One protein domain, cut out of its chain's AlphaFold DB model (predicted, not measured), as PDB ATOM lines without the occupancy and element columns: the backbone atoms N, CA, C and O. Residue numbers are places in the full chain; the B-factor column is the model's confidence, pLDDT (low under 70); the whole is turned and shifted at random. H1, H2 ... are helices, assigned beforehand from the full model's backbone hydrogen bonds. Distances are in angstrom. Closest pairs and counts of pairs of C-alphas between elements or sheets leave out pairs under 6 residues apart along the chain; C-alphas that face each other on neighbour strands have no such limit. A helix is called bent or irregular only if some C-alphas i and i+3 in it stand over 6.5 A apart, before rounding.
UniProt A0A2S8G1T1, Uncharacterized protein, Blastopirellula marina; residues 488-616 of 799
ATOM      1  N   HIS A 488      87.497  76.464  83.398       84.44
ATOM      2  CA  HIS A 488      86.270  75.665  83.348       84.44
ATOM      3  C   HIS A 488      86.084  74.903  82.020       84.44
ATOM      4  O   HIS A 488      85.147  74.125  81.856       84.44
ATOM      5  N   VAL A 489      86.949  75.158  81.034       83.38
ATOM      6  CA  VAL A 489      86.860  74.570  79.699       83.38
ATOM      7  C   VAL A 489      87.755  73.333  79.647       83.38
ATOM      8  O   VAL A 489      88.955  73.399  79.371       83.38
ATOM      9  N   THR A 490      87.166  72.176  79.937       84.81
ATOM     10  CA  THR A 490      87.901  70.929  80.203       84.81
ATOM     11  C   THR A 490      88.686  70.383  79.015       84.81
ATOM     12  O   THR A 490      89.739  69.775  79.212       84.81
ATOM     13  N   HIS A 491      88.291  70.681  77.771       77.31
ATOM     14  CA  HIS A 491      89.066  70.261  76.596       77.31
ATOM     15  C   HIS A 491      90.458  70.902  76.532       77.31
ATOM     16  O   HIS A 491      91.371  70.305  75.959       77.31
ATOM     17  N   LEU A 492      90.647  72.094  77.115       83.56
ATOM     18  CA  LEU A 492      91.959  72.743  77.152       83.56
ATOM     19  C   LEU A 492      92.920  71.961  78.060       83.56
ATOM     20  O   LEU A 492      94.068  71.718  77.687       83.56
ATOM     21  N   TRP A 493      92.427  71.487  79.205       89.19
ATOM     22  CA  TRP A 493      93.181  70.623  80.114       89.19
ATOM     23  C   TRP A 493      93.538  69.294  79.463       89.19
ATOM     24  O   TRP A 493      94.697  68.885  79.516       89.19
ATOM     25  N   VAL A 494      92.577  68.665  78.776       84.94
ATOM     26  CA  VAL A 494      92.835  67.425  78.035       84.94
ATOM     27  C   VAL A 494      93.931  67.630  76.998       84.94
ATOM     28  O   VAL A 494      94.878  66.849  76.952       84.94
ATOM     29  N   ARG A 495      93.846  68.691  76.187       82.44
ATOM     30  CA  ARG A 495      94.852  68.951  75.155       82.44
ATOM     31  C   ARG A 495      96.231  69.206  75.760       82.44
ATOM     32  O   ARG A 495      97.202  68.644  75.260       82.44
ATOM     33  N   ARG A 496      96.321  69.994  76.838       89.38
ATOM     34  CA  ARG A 496      97.583  70.256  77.550       89.38
ATOM     35  C   ARG A 496      98.184  68.969  78.115       89.38
ATOM     36  O   ARG A 496      99.325  68.649  77.795       89.38
ATOM     37  N   GLY A 497      97.415  68.211  78.894       88.88
ATOM     38  CA  GLY A 497      97.876  66.957  79.495       88.88
ATOM     39  C   GLY A 497      98.295  65.932  78.439       88.88
ATOM     40  O   GLY A 497      99.357  65.321  78.549       88.88
ATOM     41  N   TRP A 498      97.520  65.814  77.357       85.81
ATOM     42  CA  TRP A 498      97.843  64.940  76.232       85.81
ATOM     43  C   TRP A 498      99.120  65.359  75.507       85.81
ATOM     44  O   TRP A 498      99.981  64.520  75.243       85.81
ATOM     45  N   HIS A 499      99.260  66.644  75.170       83.31
ATOM     46  CA  HIS A 499     100.430  67.150  74.456       83.31
ATOM     47  C   HIS A 499     101.711  66.870  75.258       83.31
ATOM     48  O   HIS A 499     102.677  66.336  74.714       83.31
ATOM     49  N   ILE A 500     101.679  67.098  76.572       85.31
ATOM     50  CA  ILE A 500     102.799  66.808  77.472       85.31
ATOM     51  C   ILE A 500     103.076  65.291  77.542       85.31
ATOM     52  O   ILE A 500     104.199  64.850  77.279       85.31
ATOM     53  N   ALA A 501     102.055  64.473  77.822       86.69
ATOM     54  CA  ALA A 501     102.222  63.033  78.029       86.69
ATOM     55  C   ALA A 501     102.537  62.240  76.751       86.69
ATOM     56  O   ALA A 501     103.160  61.185  76.829       86.69
ATOM     57  N   TYR A 502     102.102  62.688  75.570       80.69
ATOM     58  CA  TYR A 502     102.272  61.940  74.317       80.69
ATOM     59  C   TYR A 502     103.245  62.587  73.337       80.69
ATOM     60  O   TYR A 502     104.045  61.858  72.746       80.69
ATOM     61  N   ASN A 503     103.177  63.906  73.140       76.94
ATOM     62  CA  ASN A 503     103.929  64.582  72.078       76.94
ATOM     63  C   ASN A 503     105.298  65.049  72.558       76.94
ATOM     64  O   ASN A 503     106.282  64.792  71.871       76.94
ATOM     65  N   ILE A 504     105.364  65.651  73.746       76.31
ATOM     66  CA  ILE A 504     106.628  66.067  74.360       76.31
ATOM     67  C   ILE A 504     107.380  64.834  74.864       76.31
ATOM     68  O   ILE A 504     108.542  64.641  74.516       76.31
ATOM     69  N   SER A 505     106.711  63.927  75.590       76.38
ATOM     70  CA  SER A 505     107.371  62.755  76.190       76.38
ATOM     71  C   SER A 505     108.173  61.910  75.187       76.38
ATOM     72  O   SER A 505     109.233  61.398  75.530       76.38
ATOM     73  N   ARG A 506     107.699  61.759  73.943       70.38
ATOM     74  CA  ARG A 506     108.360  60.940  72.905       70.38
ATOM     75  C   ARG A 506     109.650  61.554  72.348       70.38
ATOM     76  O   ARG A 506     110.373  60.838  71.655       70.38
ATOM     77  N   GLN A 507     109.902  62.841  72.597       64.62
ATOM     78  CA  GLN A 507     111.102  63.541  72.121       64.62
ATOM     79  C   GLN A 507     112.331  63.205  72.973       64.62
ATOM     80  O   GLN A 507     113.460  63.269  72.499       64.62
ATOM     81  N   PHE A 508     112.120  62.773  74.215       60.09
ATOM     82  CA  PHE A 508     113.200  62.467  75.148       60.09
ATOM     83  C   PHE A 508     113.700  61.033  74.991       60.09
ATOM     84  O   PHE A 508     113.022  60.158  74.442       60.09
ATOM     85  N   CYS A 509     114.903  60.773  75.493       50.56
ATOM     86  CA  CYS A 509     115.488  59.438  75.570       50.56
ATOM     87  C   CYS A 509     115.516  58.968  77.030       50.56
ATOM     88  O   CYS A 509     115.544  59.778  77.946       50.56
ATOM     89  N   GLY A 510     115.509  57.652  77.248       59.09
ATOM     90  CA  GLY A 510     115.538  57.075  78.596       59.09
ATOM     91  C   GLY A 510     114.162  57.014  79.268       59.09
ATOM     92  O   GLY A 510     113.337  57.921  79.166       59.09
ATOM     93  N   ASN A 511     113.901  55.906  79.961       71.69
ATOM     94  CA  ASN A 511     112.575  55.632  80.515       71.69
ATOM     95  C   ASN A 511     112.199  56.627  81.626       71.69
ATOM     96  O   ASN A 511     111.045  57.039  81.684       71.69
ATOM     97  N   GLN A 512     113.170  57.054  82.447       73.88
ATOM     98  CA  GLN A 512     112.956  58.024  83.526       73.88
ATOM     99  C   GLN A 512     112.456  59.362  82.984       73.88
ATOM    100  O   GLN A 512     111.387  59.825  83.361       73.88
ATOM    101  N   GLN A 513     113.203  59.961  82.054       66.00
ATOM    102  CA  GLN A 513     112.892  61.290  81.537       66.00
ATOM    103  C   GLN A 513     111.571  61.295  80.762       66.00
ATOM    104  O   GLN A 513     110.754  62.197  80.940       66.00
ATOM    105  N   ARG A 514     111.310  60.256  79.953       74.38
ATOM    106  CA  ARG A 514     110.010  60.090  79.289       74.38
ATOM    107  C   ARG A 514     108.876  59.988  80.304       74.38
ATOM    108  O   ARG A 514     107.853  60.645  80.123       74.38
ATOM    109  N   PHE A 515     109.060  59.197  81.361       83.94
ATOM    110  CA  PHE A 515     108.053  59.037  82.401       83.94
ATOM    111  C   PHE A 515     107.805  60.333  83.171       83.94
ATOM    112  O   PHE A 515     106.647  60.656  83.394       83.94
ATOM    113  N   THR A 516     108.830  61.131  83.487       82.31
ATOM    114  CA  THR A 516     108.650  62.450  84.121       82.31
ATOM    115  C   THR A 516     107.670  63.320  83.331       82.31
ATOM    116  O   THR A 516     106.784  63.948  83.907       82.31
ATOM    117  N   TRP A 517     107.768  63.325  81.999       82.00
ATOM    118  CA  TRP A 517     106.816  64.035  81.141       82.00
ATOM    119  C   TRP A 517     105.428  63.386  81.113       82.00
ATOM    120  O   TRP A 517     104.424  64.094  81.113       82.00
ATOM    121  N   VAL A 518     105.340  62.054  81.138       89.00
ATOM    122  CA  VAL A 518     104.055  61.346  81.281       89.00
ATOM    123  C   VAL A 518     103.370  61.710  82.601       89.00
ATOM    124  O   VAL A 518     102.202  62.093  82.578       89.00
ATOM    125  N   GLY A 519     104.101  61.667  83.717       90.00
ATOM    126  CA  GLY A 519     103.641  62.067  85.046       90.00
ATOM    127  C   GLY A 519     103.141  63.509  85.063       90.00
ATOM    128  O   GLY A 519     101.988  63.737  85.411       90.00
ATOM    129  N   ARG A 520     103.928  64.460  84.537       88.31
ATOM    130  CA  ARG A 520     103.512  65.872  84.387       88.31
ATOM    131  C   ARG A 520     102.230  66.037  83.567       88.31
ATOM    132  O   ARG A 520     101.397  66.886  83.871       88.31
ATOM    133  N   GLY A 521     102.061  65.252  82.506       91.81
ATOM    134  CA  GLY A 521     100.833  65.277  81.715       91.81
ATOM    135  C   GLY A 521      99.621  64.769  82.500       91.81
ATOM    136  O   GLY A 521      98.550  65.364  82.400       91.81
ATOM    137  N   ILE A 522      99.788  63.720  83.316       96.81
ATOM    138  CA  ILE A 522      98.745  63.222  84.228       96.81
ATOM    139  C   ILE A 522      98.444  64.269  85.305       96.81
ATOM    140  O   ILE A 522      97.277  64.566  85.542       96.81
ATOM    141  N   ASP A 523      99.470  64.884  85.890       94.81
ATOM    142  CA  ASP A 523      99.344  65.962  86.869       94.81
ATOM    143  C   ASP A 523      98.466  67.110  86.363       94.81
ATOM    144  O   ASP A 523      97.564  67.551  87.072       94.81
ATOM    145  N   VAL A 524      98.658  67.536  85.112       94.38
ATOM    146  CA  VAL A 524      97.818  68.563  84.477       94.38
ATOM    147  C   VAL A 524      96.361  68.114  84.344       94.38
ATOM    148  O   VAL A 524      95.447  68.919  84.526       94.38
ATOM    149  N   LEU A 525      96.107  66.847  84.013       95.38
ATOM    150  CA  LEU A 525      94.733  66.337  83.948       95.38
ATOM    151  C   LEU A 525      94.084  66.331  85.339       95.38
ATOM    152  O   LEU A 525      92.902  66.651  85.467       95.38
ATOM    153  N   LEU A 526      94.855  66.010  86.382       95.69
ATOM    154  CA  LEU A 526      94.402  66.059  87.772       95.69
ATOM    155  C   LEU A 526      94.174  67.499  88.261       95.69
ATOM    156  O   LEU A 526      93.213  67.724  88.996       95.69
ATOM    157  N   ASP A 527      94.981  68.471  87.824       95.06
ATOM    158  CA  ASP A 527      94.728  69.902  88.064       95.06
ATOM    159  C   ASP A 527      93.397  70.320  87.438       95.06
ATOM    160  O   ASP A 527      92.558  70.950  88.084       95.06
ATOM    161  N   GLY A 528      93.164  69.909  86.190       93.69
ATOM    162  CA  GLY A 528      91.904  70.159  85.509       93.69
ATOM    163  C   GLY A 528      90.713  69.534  86.240       93.69
ATOM    164  O   GLY A 528      89.673  70.182  86.338       93.69
ATOM    165  N   LEU A 529      90.855  68.318  86.789       94.06
ATOM    166  CA  LEU A 529      89.815  67.677  87.604       94.06
ATOM    167  C   LEU A 529      89.575  68.424  88.908       94.06
ATOM    168  O   LEU A 529      88.434  68.586  89.316       94.06
ATOM    169  N   GLN A 530      90.624  68.925  89.553       94.62
ATOM    170  CA  GLN A 530      90.468  69.726  90.762       94.62
ATOM    171  C   GLN A 530      89.687  71.020  90.487       94.62
ATOM    172  O   GLN A 530      88.871  71.426  91.313       94.62
ATOM    173  N   GLN A 531      89.898  71.641  89.321       93.19
ATOM    174  CA  GLN A 531      89.124  72.807  88.878       93.19
ATOM    175  C   GLN A 531      87.707  72.439  88.409       93.19
ATOM    176  O   GLN A 531      86.794  73.255  88.508       93.19
ATOM    177  N   ASN A 532      87.519  71.216  87.907       92.56
ATOM    178  CA  ASN A 532      86.278  70.721  87.314       92.56
ATOM    179  C   ASN A 532      85.893  69.353  87.911       92.56
ATOM    180  O   ASN A 532      85.897  68.348  87.194       92.56
ATOM    181  N   PRO A 533      85.560  69.282  89.215       92.50
ATOM    182  CA  PRO A 533      85.427  68.010  89.934       92.50
ATOM    183  C   PRO A 533      84.291  67.119  89.424       92.50
ATOM    184  O   PRO A 533      84.330  65.900  89.598       92.50
ATOM    185  N   ASP A 534      83.295  67.713  88.775       90.56
ATOM    186  CA  ASP A 534      82.130  67.013  88.238       90.56
ATOM    187  C   ASP A 534      82.307  66.594  86.765       90.56
ATOM    188  O   ASP A 534      81.428  65.934  86.208       90.56
ATOM    189  N   ASP A 535      83.428  66.937  86.111       89.88
ATOM    190  CA  ASP A 535      83.643  66.579  84.706       89.88
ATOM    191  C   ASP A 535      84.045  65.104  84.549       89.88
ATOM    192  O   ASP A 535      85.198  64.688  84.704       89.88
ATOM    193  N   VAL A 536      83.047  64.302  84.181       91.94
ATOM    194  CA  VAL A 536      83.185  62.860  83.945       91.94
ATOM    195  C   VAL A 536      84.066  62.525  82.744       91.94
ATOM    196  O   VAL A 536      84.643  61.440  82.694       91.94
ATOM    197  N   ASN A 537      84.194  63.428  81.770       87.62
ATOM    198  CA  ASN A 537      85.018  63.181  80.594       87.62
ATOM    199  C   ASN A 537      86.488  63.389  80.923       87.62
ATOM    200  O   ASN A 537      87.308  62.561  80.549       87.62
ATOM    201  N   LEU A 538      86.828  64.449  81.654       89.12
ATOM    202  CA  LEU A 538      88.198  64.679  82.090       89.12
ATOM    203  C   LEU A 538      88.689  63.520  82.968       89.12
ATOM    204  O   LEU A 538      89.809  63.049  82.790       89.12
ATOM    205  N   MET A 539      87.813  62.975  83.818       94.75
ATOM    206  CA  MET A 539      88.113  61.787  84.621       94.75
ATOM    207  C   MET A 539      88.328  60.545  83.753       94.75
ATOM    208  O   MET A 539      89.288  59.800  83.958       94.75
ATOM    209  N   TRP A 540      87.475  60.353  82.746       94.56
ATOM    210  CA  TRP A 540      87.631  59.289  81.758       94.56
ATOM    211  C   TRP A 540      88.951  59.417  80.980       94.56
ATOM    212  O   TRP A 540      89.638  58.423  80.757       94.56
ATOM    213  N   VAL A 541      89.358  60.635  80.607       92.56
ATOM    214  CA  VAL A 541      90.637  60.881  79.923       92.56
ATOM    215  C   VAL A 541      91.816  60.578  80.842       92.56
ATOM    216  O   VAL A 541      92.761  59.926  80.397       92.56
ATOM    217  N   SER A 542      91.760  60.979  82.114       95.38
ATOM    218  CA  SER A 542      92.782  60.615  83.103       95.38
ATOM    219  C   SER A 542      92.909  59.099  83.238       95.38
ATOM    220  O   SER A 542      94.022  58.579  83.191       95.38
ATOM    221  N   ALA A 543      91.785  58.378  83.319       96.50
ATOM    222  CA  ALA A 543      91.770  56.917  83.324       96.50
ATOM    223  C   ALA A 543      92.447  56.339  82.071       96.50
ATOM    224  O   ALA A 543      93.340  55.499  82.173       96.50
ATOM    225  N   TYR A 544      92.070  56.829  80.889       93.94
ATOM    226  CA  TYR A 544      92.625  56.368  79.621       93.94
ATOM    227  C   TYR A 544      94.141  56.596  79.524       93.94
ATOM    228  O   TYR A 544      94.869  55.693  79.108       93.94
ATOM    229  N   VAL A 545      94.630  57.780  79.910       93.06
ATOM    230  CA  VAL A 545      96.062  58.121  79.866       93.06
ATOM    231  C   VAL A 545      96.841  57.262  80.861       93.06
ATOM    232  O   VAL A 545      97.824  56.640  80.470       93.06
ATOM    233  N   VAL A 546      96.387  57.153  82.115       96.50
ATOM    234  CA  VAL A 546      97.042  56.318  83.143       96.50
ATOM    235  C   VAL A 546      97.088  54.845  82.723       96.50
ATOM    236  O   VAL A 546      98.095  54.171  82.929       96.50
ATOM    237  N   GLY A 547      96.021  54.336  82.109       95.00
ATOM    238  CA  GLY A 547      95.973  52.959  81.631       95.00
ATOM    239  C   GLY A 547      96.891  52.741  80.435       95.00
ATOM    240  O   GLY A 547      97.897  52.045  80.534       95.00
ATOM    241  N   THR A 548      96.574  53.384  79.313       89.56
ATOM    242  CA  THR A 548      97.182  53.065  78.012       89.56
ATOM    243  C   THR A 548      98.577  53.661  77.831       89.56
ATOM    244  O   THR A 548      99.463  52.991  77.307       89.56
ATOM    245  N   LYS A 549      98.844  54.894  78.291       91.44
ATOM    246  CA  LYS A 549     100.173  55.509  78.099       91.44
ATOM    247  C   LYS A 549     101.256  54.796  78.906       91.44
ATOM    248  O   LYS A 549     102.405  54.749  78.469       91.44
ATOM    249  N   ILE A 550     100.889  54.278  80.076       94.50
ATOM    250  CA  ILE A 550     101.791  53.554  80.975       94.50
ATOM    251  C   ILE A 550     101.799  52.059  80.635       94.50
ATOM    252  O   ILE A 550     102.853  51.432  80.661       94.50
ATOM    253  N   GLY A 551     100.635  51.484  80.333       88.75
ATOM    254  CA  GLY A 551     100.452  50.045  80.189       88.75
ATOM    255  C   GLY A 551     100.716  49.481  78.792       88.75
ATOM    256  O   GLY A 551     101.204  48.354  78.705       88.75
ATOM    257  N   ASP A 552     100.472  50.256  77.729       84.06
ATOM    258  CA  ASP A 552     100.602  49.801  76.332       84.06
ATOM    259  C   ASP A 552     101.865  50.321  75.629       84.06
ATOM    260  O   ASP A 552     102.095  50.008  74.463       84.06
ATOM    261  N   SER A 553     102.692  51.130  76.298       82.88
ATOM    262  CA  SER A 553     103.902  51.681  75.680       82.88
ATOM    263  C   SER A 553     104.994  50.627  75.472       82.88
ATOM    264  O   SER A 553     105.075  49.628  76.189       82.88
ATOM    265  N   ASP A 554     105.915  50.893  74.543       76.25
ATOM    266  CA  ASP A 554     107.130  50.083  74.382       76.25
ATOM    267  C   ASP A 554     107.982  50.085  75.669       76.25
ATOM    268  O   ASP A 554     108.680  49.119  75.976       76.25
ATOM    269  N   GLU A 555     107.895  51.155  76.470       83.88
ATOM    270  CA  GLU A 555     108.569  51.292  77.768       83.88
ATOM    271  C   GLU A 555     107.727  50.833  78.971       83.88
ATOM    272  O   GLU A 555     108.098  51.120  80.113       83.88
ATOM    273  N   LYS A 556     106.609  50.130  78.750       87.94
ATOM    274  CA  LYS A 556     105.611  49.811  79.788       87.94
ATOM    275  C   LYS A 556     106.189  49.211  81.063       87.94
ATOM    276  O   LYS A 556     105.792  49.600  82.154       87.94
ATOM    277  N   GLU A 557     107.160  48.306  80.963       87.50
ATOM    278  CA  GLU A 557     107.787  47.695  82.145       87.50
ATOM    279  C   GLU A 557     108.444  48.738  83.057       87.50
ATOM    280  O   GLU A 557     108.325  48.669  84.281       87.50
ATOM    281  N   ALA A 558     109.118  49.724  82.464       87.94
ATOM    282  CA  ALA A 558     109.762  50.792  83.208       87.94
ATOM    283  C   ALA A 558     108.746  51.832  83.687       87.94
ATOM    284  O   ALA A 558     108.770  52.185  84.860       87.94
ATOM    285  N   TYR A 559     107.816  52.278  82.835       92.75
ATOM    286  CA  TYR A 559     106.808  53.267  83.243       92.75
ATOM    287  C   TYR A 559     105.947  52.774  84.398       92.75
ATOM    288  O   TYR A 559     105.628  53.544  85.293       92.75
ATOM    289  N   ARG A 560     105.597  51.490  84.417       93.88
ATOM    290  CA  ARG A 560     104.810  50.903  85.503       93.88
ATOM    291  C   ARG A 560     105.551  50.851  86.823       93.88
ATOM    292  O   ARG A 560     104.946  51.082  87.864       93.88
ATOM    293  N   ARG A 561     106.850  50.551  86.774       90.88
ATOM    294  CA  ARG A 561     107.714  50.610  87.951       90.88
ATOM    295  C   ARG A 561     107.781  52.038  88.485       90.88
ATOM    296  O   ARG A 561     107.442  52.253  89.639       90.88
ATOM    297  N   LEU A 562     108.102  52.997  87.619       92.19
ATOM    298  CA  LEU A 562     108.219  54.409  87.987       92.19
ATOM    299  C   LEU A 562     106.901  54.985  88.510       92.19
ATOM    300  O   LEU A 562     106.890  55.666  89.525       92.19
ATOM    301  N   PHE A 563     105.773  54.631  87.894       95.31
ATOM    302  CA  PHE A 563     104.444  54.986  88.387       95.31
ATOM    303  C   PHE A 563     104.172  54.447  89.797       95.31
ATOM    304  O   PHE A 563     103.601  55.139  90.638       95.31
ATOM    305  N   SER A 564     104.598  53.215  90.069       93.81
ATOM    306  CA  SER A 564     104.459  52.606  91.389       93.81
ATOM    307  C   SER A 564     105.405  53.179  92.440       93.81
ATOM    308  O   SER A 564     105.128  53.014  93.627       93.81
ATOM    309  N   GLU A 565     106.503  53.806  92.030       91.56
ATOM    310  CA  GLU A 565     107.472  54.470  92.909       91.56
ATOM    311  C   GLU A 565     107.124  55.956  93.133       91.56
ATOM    312  O   GLU A 565     107.553  56.550  94.120       91.56
ATOM    313  N   ASP A 566     106.310  56.557  92.258       92.19
ATOM    314  CA  ASP A 566     105.900  57.961  92.341       92.19
ATOM    315  C   ASP A 566     104.808  58.192  93.401       92.19
ATOM    316  O   ASP A 566     103.605  58.264  93.124       92.19
ATOM    317  N   GLU A 567     105.235  58.329  94.657       91.19
ATOM    318  CA  GLU A 567     104.340  58.616  95.781       91.19
ATOM    319  C   GLU A 567     103.580  59.942  95.634       91.19
ATOM    320  O   GLU A 567     102.481  60.087  96.178       91.19
ATOM    321  N   SER A 568     104.161  60.931  94.947       90.50
ATOM    322  CA  SER A 568     103.541  62.247  94.771       90.50
ATOM    323  C   SER A 568     102.310  62.127  93.882       90.50
ATOM    324  O   SER A 568     101.202  62.492  94.287       90.50
ATOM    325  N   LEU A 569     102.477  61.511  92.710       90.44
ATOM    326  CA  LEU A 569     101.387  61.265  91.776       90.44
ATOM    327  C   LEU A 569     100.302  60.377  92.401       90.44
ATOM    328  O   LEU A 569      99.105  60.647  92.256       90.44
ATOM    329  N   GLN A 570     100.699  59.356  93.166       92.38
ATOM    330  CA  GLN A 570      99.761  58.505  93.900       92.38
ATOM    331  C   GLN A 570      98.943  59.302  94.925       92.38
ATOM    332  O   GLN A 570      97.721  59.173  94.960       92.38
ATOM    333  N   LYS A 571      99.559  60.186  95.720       92.19
ATOM    334  CA  LYS A 571      98.820  61.041  96.671       92.19
ATOM    335  C   LYS A 571      97.759  61.890  95.974       92.19
ATOM    336  O   LYS A 571      96.658  62.042  96.503       92.19
ATOM    337  N   ARG A 572      98.052  62.402  94.778       94.75
ATOM    338  CA  ARG A 572      97.087  63.178  93.987       94.75
ATOM    339  C   ARG A 572      95.930  62.327  93.472       94.75
ATOM    340  O   ARG A 572      94.772  62.722  93.587       94.75
ATOM    341  N   LEU A 573      96.230  61.146  92.940       95.75
ATOM    342  CA  LEU A 573      95.220  60.193  92.476       95.75
ATOM    343  C   LEU A 573      94.318  59.704  93.627       95.75
ATOM    344  O   LEU A 573      93.125  59.480  93.418       95.75
ATOM    345  N   ALA A 574      94.851  59.612  94.852       94.75
ATOM    346  CA  ALA A 574      94.117  59.170  96.040       94.75
ATOM    347  C   ALA A 574      92.984  60.126  96.453       94.75
ATOM    348  O   ALA A 574      92.104  59.741  97.218       94.75
ATOM    349  N   HIS A 575      92.974  61.358  95.933       94.94
ATOM    350  CA  HIS A 575      91.854  62.282  96.110       94.94
ATOM    351  C   HIS A 575      90.580  61.813  95.389       94.94
ATOM    352  O   HIS A 575      89.473  62.140  95.810       94.94
ATOM    353  N   TRP A 576      90.732  61.047  94.305       95.06
ATOM    354  CA  TRP A 576      89.632  60.649  93.426       95.06
ATOM    355  C   TRP A 576      89.212  59.194  93.618       95.06
ATOM    356  O   TRP A 576      88.057  58.855  93.379       95.06
ATOM    357  N   ILE A 577      90.139  58.331  94.034       95.81
ATOM    358  CA  ILE A 577      89.926  56.885  94.146       95.81
ATOM    359  C   ILE A 577      90.667  56.291  95.350       95.81
ATOM    360  O   ILE A 577      91.691  56.803  95.793       95.81
ATOM    361  N   ASP A 578      90.199  55.140  95.837       93.00
ATOM    362  CA  ASP A 578      90.915  54.356  96.852       93.00
ATOM    363  C   ASP A 578      92.084  53.579  96.215       93.00
ATOM    364  O   ASP A 578      91.894  52.489  95.664       93.00
ATOM    365  N   ILE A 579      93.293  54.151  96.287       89.75
ATOM    366  CA  ILE A 579      94.536  53.542  95.774       89.75
ATOM    367  C   ILE A 579      94.998  52.356  96.618       89.75
ATOM    368  O   ILE A 579      95.605  51.427  96.081       89.75
ATOM    369  N   ALA A 580      94.691  52.322  97.918       84.75
ATOM    370  CA  ALA A 580      95.143  51.241  98.795       84.75
ATOM    371  C   ALA A 580      94.592  49.873  98.350       84.75
ATOM    372  O   ALA A 580      95.211  48.841  98.593       84.75
ATOM    373  N   ARG A 581      93.462  49.862  97.631       83.19
ATOM    374  CA  ARG A 581      92.864  48.661  97.023       83.19
ATOM    375  C   ARG A 581      93.413  48.299  95.640       83.19
ATOM    376  O   ARG A 581      92.932  47.336  95.043       83.19
ATOM    377  N   ARG A 582      94.353  49.068  95.085       89.94
ATOM    378  CA  ARG A 582      94.874  48.920  93.709       89.94
ATOM    379  C   ARG A 582      96.298  48.383  93.703       89.94
ATOM    380  O   ARG A 582      97.156  48.877  92.979       89.94
ATOM    381  N   GLN A 583      96.518  47.375  94.544       85.12
ATOM    382  CA  GLN A 583      97.825  46.776  94.751       85.12
ATOM    383  C   GLN A 583      98.037  45.538  93.864       85.12
ATOM    384  O   GLN A 583      97.085  44.821  93.556       85.12
ATOM    385  N   SER A 584      99.284  45.277  93.483       81.94
ATOM    386  CA  SER A 584      99.750  44.067  92.793       81.94
ATOM    387  C   SER A 584     101.118  43.662  93.368       81.94
ATOM    388  O   SER A 584     101.752  44.450  94.065       81.94
ATOM    389  N   ASP A 585     101.596  42.431  93.143       73.62
ATOM    390  CA  ASP A 585     102.857  42.002  93.790       73.62
ATOM    391  C   ASP A 585     104.088  42.733  93.230       73.62
ATOM    392  O   ASP A 585     105.120  42.810  93.888       73.62
ATOM    393  N   SER A 586     104.002  43.209  91.986       69.06
ATOM    394  CA  SER A 586     105.037  43.993  91.308       69.06
ATOM    395  C   SER A 586     104.486  44.461  89.952       69.06
ATOM    396  O   SER A 586     104.180  43.595  89.122       69.06
ATOM    397  N   PRO A 587     104.335  45.777  89.697       77.19
ATOM    398  CA  PRO A 587     104.487  46.905  90.633       77.19
ATOM    399  C   PRO A 587     103.544  46.833  91.846       77.19
ATOM    400  O   PRO A 587     102.513  46.174  91.766       77.19
ATOM    401  N   HIS A 588     103.879  47.529  92.940       83.75
ATOM    402  CA  HIS A 588     103.049  47.568  94.149       83.75
ATOM    403  C   HIS A 588     101.717  48.262  93.891       83.75
ATOM    404  O   HIS A 588     100.687  47.681  94.185       83.75
ATOM    405  N   VAL A 589     101.714  49.438  93.257       91.94
ATOM    406  CA  VAL A 589     100.493  50.102  92.774       91.94
ATOM    407  C   VAL A 589     100.371  49.877  91.272       91.94
ATOM    408  O   VAL A 589     101.239  50.286  90.500       91.94
ATOM    409  N   ASP A 590      99.293  49.221  90.842       95.00
ATOM    410  CA  ASP A 590      99.125  48.842  89.438       95.00
ATOM    411  C   ASP A 590      98.366  49.913  88.641       95.00
ATOM    412  O   ASP A 590      97.217  50.247  88.951       95.00
ATOM    413  N   ASN A 591      98.995  50.432  87.583       96.31
ATOM    414  CA  ASN A 591      98.428  51.488  86.744       96.31
ATOM    415  C   ASN A 591      97.089  51.082  86.106       96.31
ATOM    416  O   ASN A 591      96.200  51.922  85.990       96.31
ATOM    417  N   TRP A 592      96.906  49.811  85.731       97.12
ATOM    418  CA  TRP A 592      95.664  49.341  85.120       97.12
ATOM    419  C   TRP A 592      94.516  49.314  86.125       97.12
ATOM    420  O   TRP A 592      93.398  49.713  85.802       97.12
ATOM    421  N   LEU A 593      94.792  48.898  87.363       97.25
ATOM    422  CA  LEU A 593      93.799  48.904  88.437       97.25
ATOM    423  C   LEU A 593      93.427  50.331  88.862       97.25
ATOM    424  O   LEU A 593      92.255  50.597  89.137       97.25
ATOM    425  N   VAL A 594      94.398  51.250  88.887       97.94
ATOM    426  CA  VAL A 594      94.164  52.691  89.092       97.94
ATOM    427  C   VAL A 594      93.296  53.257  87.965       97.94
ATOM    428  O   VAL A 594      92.270  53.880  88.236       97.94
ATOM    429  N   ALA A 595      93.661  53.006  86.706       97.81
ATOM    430  CA  ALA A 595      92.922  53.471  85.536       97.81
ATOM    431  C   ALA A 595      91.481  52.947  85.519       97.81
ATOM    432  O   ALA A 595      90.539  53.715  85.324       97.81
ATOM    433  N   LYS A 596      91.287  51.654  85.801       97.94
ATOM    434  CA  LYS A 596      89.956  51.058  85.939       97.94
ATOM    435  C   LYS A 596      89.135  51.758  87.023       97.94
ATOM    436  O   LYS A 596      87.975  52.071  86.790       97.94
ATOM    437  N   ALA A 597      89.726  52.020  88.190       98.00
ATOM    438  CA  ALA A 597      89.026  52.681  89.288       98.00
ATOM    439  C   ALA A 597      88.585  54.108  88.926       98.00
ATOM    440  O   ALA A 597      87.472  54.495  89.266       98.00
ATOM    441  N   LEU A 598      89.419  54.866  88.204       97.75
ATOM    442  CA  LEU A 598      89.038  56.183  87.682       97.75
ATOM    443  C   LEU A 598      87.889  56.083  86.666       97.75
ATOM    444  O   LEU A 598      86.974  56.901  86.693       97.75
ATOM    445  N   ALA A 599      87.906  55.075  85.790       97.19
ATOM    446  CA  ALA A 599      86.829  54.846  84.826       97.19
ATOM    447  C   ALA A 599      85.501  54.464  85.512       97.19
ATOM    448  O   ALA A 599      84.445  54.985  85.153       97.19
ATOM    449  N   ASP A 600      85.555  53.595  86.528       97.25
ATOM    450  CA  ASP A 600      84.397  53.217  87.348       97.25
ATOM    451  C   ASP A 600      83.824  54.433  88.105       97.25
ATOM    452  O   ASP A 600      82.604  54.613  88.182       97.25
ATOM    453  N   GLU A 601      84.694  55.302  88.632       96.75
ATOM    454  CA  GLU A 601      84.294  56.543  89.304       96.75
ATOM    455  C   GLU A 601      83.645  57.529  88.322       96.75
ATOM    456  O   GLU A 601      82.591  58.093  88.627       96.75
ATOM    457  N   ALA A 602      84.185  57.671  87.106       96.00
ATOM    458  CA  ALA A 602      83.579  58.495  86.061       96.00
ATOM    459  C   ALA A 602      82.149  58.027  85.737       96.00
ATOM    460  O   ALA A 602      81.233  58.845  85.647       96.00
ATOM    461  N   ILE A 603      81.932  56.711  85.630       95.50
ATOM    462  CA  ILE A 603      80.605  56.108  85.419       95.50
ATOM    463  C   ILE A 603      79.673  56.355  86.607       95.50
ATOM    464  O   ILE A 603      78.503  56.702  86.419       95.50
ATOM    465  N   THR A 604      80.182  56.203  87.827       95.56
ATOM    466  CA  THR A 604      79.411  56.431  89.055       95.56
ATOM    467  C   THR A 604      78.929  57.880  89.134       95.56
ATOM    468  O   THR A 604      77.741  58.131  89.359       95.56
ATOM    469  N   ARG A 605      79.818  58.838  88.858       94.69
ATOM    470  CA  ARG A 605      79.495  60.272  88.811       94.69
ATOM    471  C   ARG A 605      78.536  60.613  87.686       94.69
ATOM    472  O   ARG A 605      77.576  61.339  87.918       94.69
ATOM    473  N   GLN A 606      78.749  60.055  86.498       94.81
ATOM    474  CA  GLN A 606      77.862  60.237  85.350       94.81
ATOM    475  C   GLN A 606      76.419  59.867  85.708       94.81
ATOM    476  O   GLN A 606      75.503  60.654  85.462       94.81
ATOM    477  N   ALA A 607      76.222  58.722  86.367       91.50
ATOM    478  CA  ALA A 607      74.909  58.278  86.820       91.50
ATOM    479  C   ALA A 607      74.330  59.167  87.939       91.50
ATOM    480  O   ALA A 607      73.143  59.499  87.904       91.50
ATOM    481  N   ALA A 608      75.151  59.568  88.917       93.94
ATOM    482  CA  ALA A 608      74.721  60.391  90.049       93.94
ATOM    483  C   ALA A 608      74.327  61.818  89.633       93.94
ATOM    484  O   ALA A 608      73.307  62.341  90.083       93.94
ATOM    485  N   LEU A 609      75.119  62.430  88.752       92.50
ATOM    486  CA  LEU A 609      74.978  63.819  88.312       92.50
ATOM    487  C   LEU A 609      74.137  63.965  87.036       92.50
ATOM    488  O   LEU A 609      73.753  65.077  86.685       92.50
ATOM    489  N   LYS A 610      73.819  62.853  86.358       90.75
ATOM    490  CA  LYS A 610      73.075  62.817  85.085       90.75
ATOM    491  C   LYS A 610      73.733  63.666  83.994       90.75
ATOM    492  O   LYS A 610      73.057  64.368  83.244       90.75
ATOM    493  N   ILE A 611      75.059  63.600  83.933       86.38
ATOM    494  CA  ILE A 611      75.855  64.291  82.918       86.38
ATOM    495  C   ILE A 611      75.863  63.434  81.653       86.38
ATOM    496  O   ILE A 611      76.050  62.219  81.721       86.38
ATOM    497  N   GLU A 612      75.654  64.058  80.500       83.00
ATOM    498  CA  GLU A 612      75.865  63.400  79.212       83.00
ATOM    499  C   GLU A 612      77.347  63.563  78.829       83.00
ATOM    500  O   GLU A 612      77.808  64.702  78.682       83.00
ATOM    501  N   PRO A 613      78.129  62.476  78.718       82.75
ATOM    502  CA  PRO A 613      79.520  62.572  78.299       82.75
ATOM    503  C   PRO A 613      79.603  62.984  76.824       82.75
ATOM    504  O   PRO A 613      78.791  62.571  75.998       82.75
ATOM    505  N   TYR A 614      80.621  63.771  76.470       77.06
ATOM    506  CA  TYR A 614      80.929  64.023  75.059       77.06
ATOM    507  C   TYR A 614      81.687  62.844  74.435       77.06
ATOM    508  O   TYR A 614      81.675  62.677  73.215       77.06
ATOM    509  N   VAL A 615      82.354  62.018  75.254       76.56
ATOM    510  CA  VAL A 615      82.909  60.736  74.807       76.56
ATOM    511  C   VAL A 615      81.740  59.827  74.413       76.56
ATOM    512  O   VAL A 615      80.823  59.661  75.220       76.56
ATOM    513  N   PRO A 616      81.753  59.194  73.221       77.88
ATOM    514  CA  PRO A 616      80.676  58.300  72.809       77.88
ATOM    515  C   PRO A 616      80.358  57.258  73.887       77.88
ATOM    516  O   PRO A 616      81.268  56.567  74.352       77.88
TER     517      PRO A 616
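This is residues 488 to 616 of the 799 residues of an uncharacterized protein of Blastopirellula marina (UniProt A0A2S8G1T1). Four long helices lie side by side: H1, H2 and H3 make an up-and-down bundle, their centres at the corners of a triangle, and H6 packs along H3, away from H1 and H2. The short helix H4 crosses steeply at the end of the bundle where H2 begins and H3 ends, and the shorter H5 packs on residues 519 to 526 of H2, with a long link from H5 to H6. The printed part has 129 residues with six named helices, H1 to H6 in order along the chain, and no named strand; its class is all helix. It is compact, with a radius of gyration of the C-alphas of 13.9 A, and its C-alphas span 42 by 32 by 25 A.

H1, residues 490 to 507, and H2, residues 511 to 531, form a helical hairpin and run opposite ways at a shallow tilt of 4 degrees. They touch with 33 pairs of C-alphas within 8 A, the closest being those of Gly 497 and Gly 521, 4.1 A apart. H3, residues 536 to 551, forms a second helical hairpin with H2: they touch and run opposite ways at a shallow tilt of 10 degrees, with the closest C-alphas those of Leu 525 and Ser 542, 6.1 A apart. H3 also touches H1, the same way at a shallow tilt of 12 degrees; their closest C-alphas, of Thr 490 and Leu 538, are 6.5 A apart. H1, H2 and H3 form an up-and-down bundle, each helix running against the one before it in the chain. H4, residues 556 to 565, touches H2 with residues 511 to 519 of H2 alone, at a steep tilt of 59 degrees; the closest C-alphas are those of Phe 515 and Tyr 559, 6.0 A apart. H3 and H4 touch only at the corner by their link, where the closest C-alphas, of Ile 550 and Lys 556, are 5.5 A apart. H5, residues 567 to 573, touches H2 at a shallow tilt of 34 degrees, only just short of steep; the closest C-alphas are those of Asp 523 and Leu 569, 7.1 A apart. H6, residues 591 to 609, touches H3 with 34 pairs of C-alphas within 8 A, opposite ways at a shallow tilt of 11 degrees; the closest are those of Ala 543 and Ala 595, 4.3 A apart. H6 is apart from H1 and from H2. Every O i to N i+4 pair is within hydrogen-bond range in H2, H4, H5 and H6, against 10 of 14 in H1 and 11 of 12 in H3.

H1 begins at C-alpha 490, at (87.901, 70.929, 80.203), and is 25.7 A from first to last C-alpha. It is neither bent nor irregular, but only just: C-alphas 501 and 504 are 6.5 A apart. H2 is 30.2 A long and begins at C-alpha 511, at (112.575, 55.632, 80.515). H3 is 21.8 A long, H4 14.0 A and H5 9.8 A. H6 is 26.5 A long and ends at C-alpha 609, at (74.978, 63.819, 88.312).

The two C-alphas farthest apart, those of Cys 509 and Lys 610, are 43.6 A apart. The printed part has no cut. The links from H1 to H2, H2 to H3, H3 to H4 and H4 to H5 are tight, and the link from H5 to H6, residues 574 to 590, is long; its C-alphas lie 11 to 21 A from the mean of all C-alphas. The mean pLDDT of the printed part is 88.0, and residues 507 to 510, 513 and 586 are under 70.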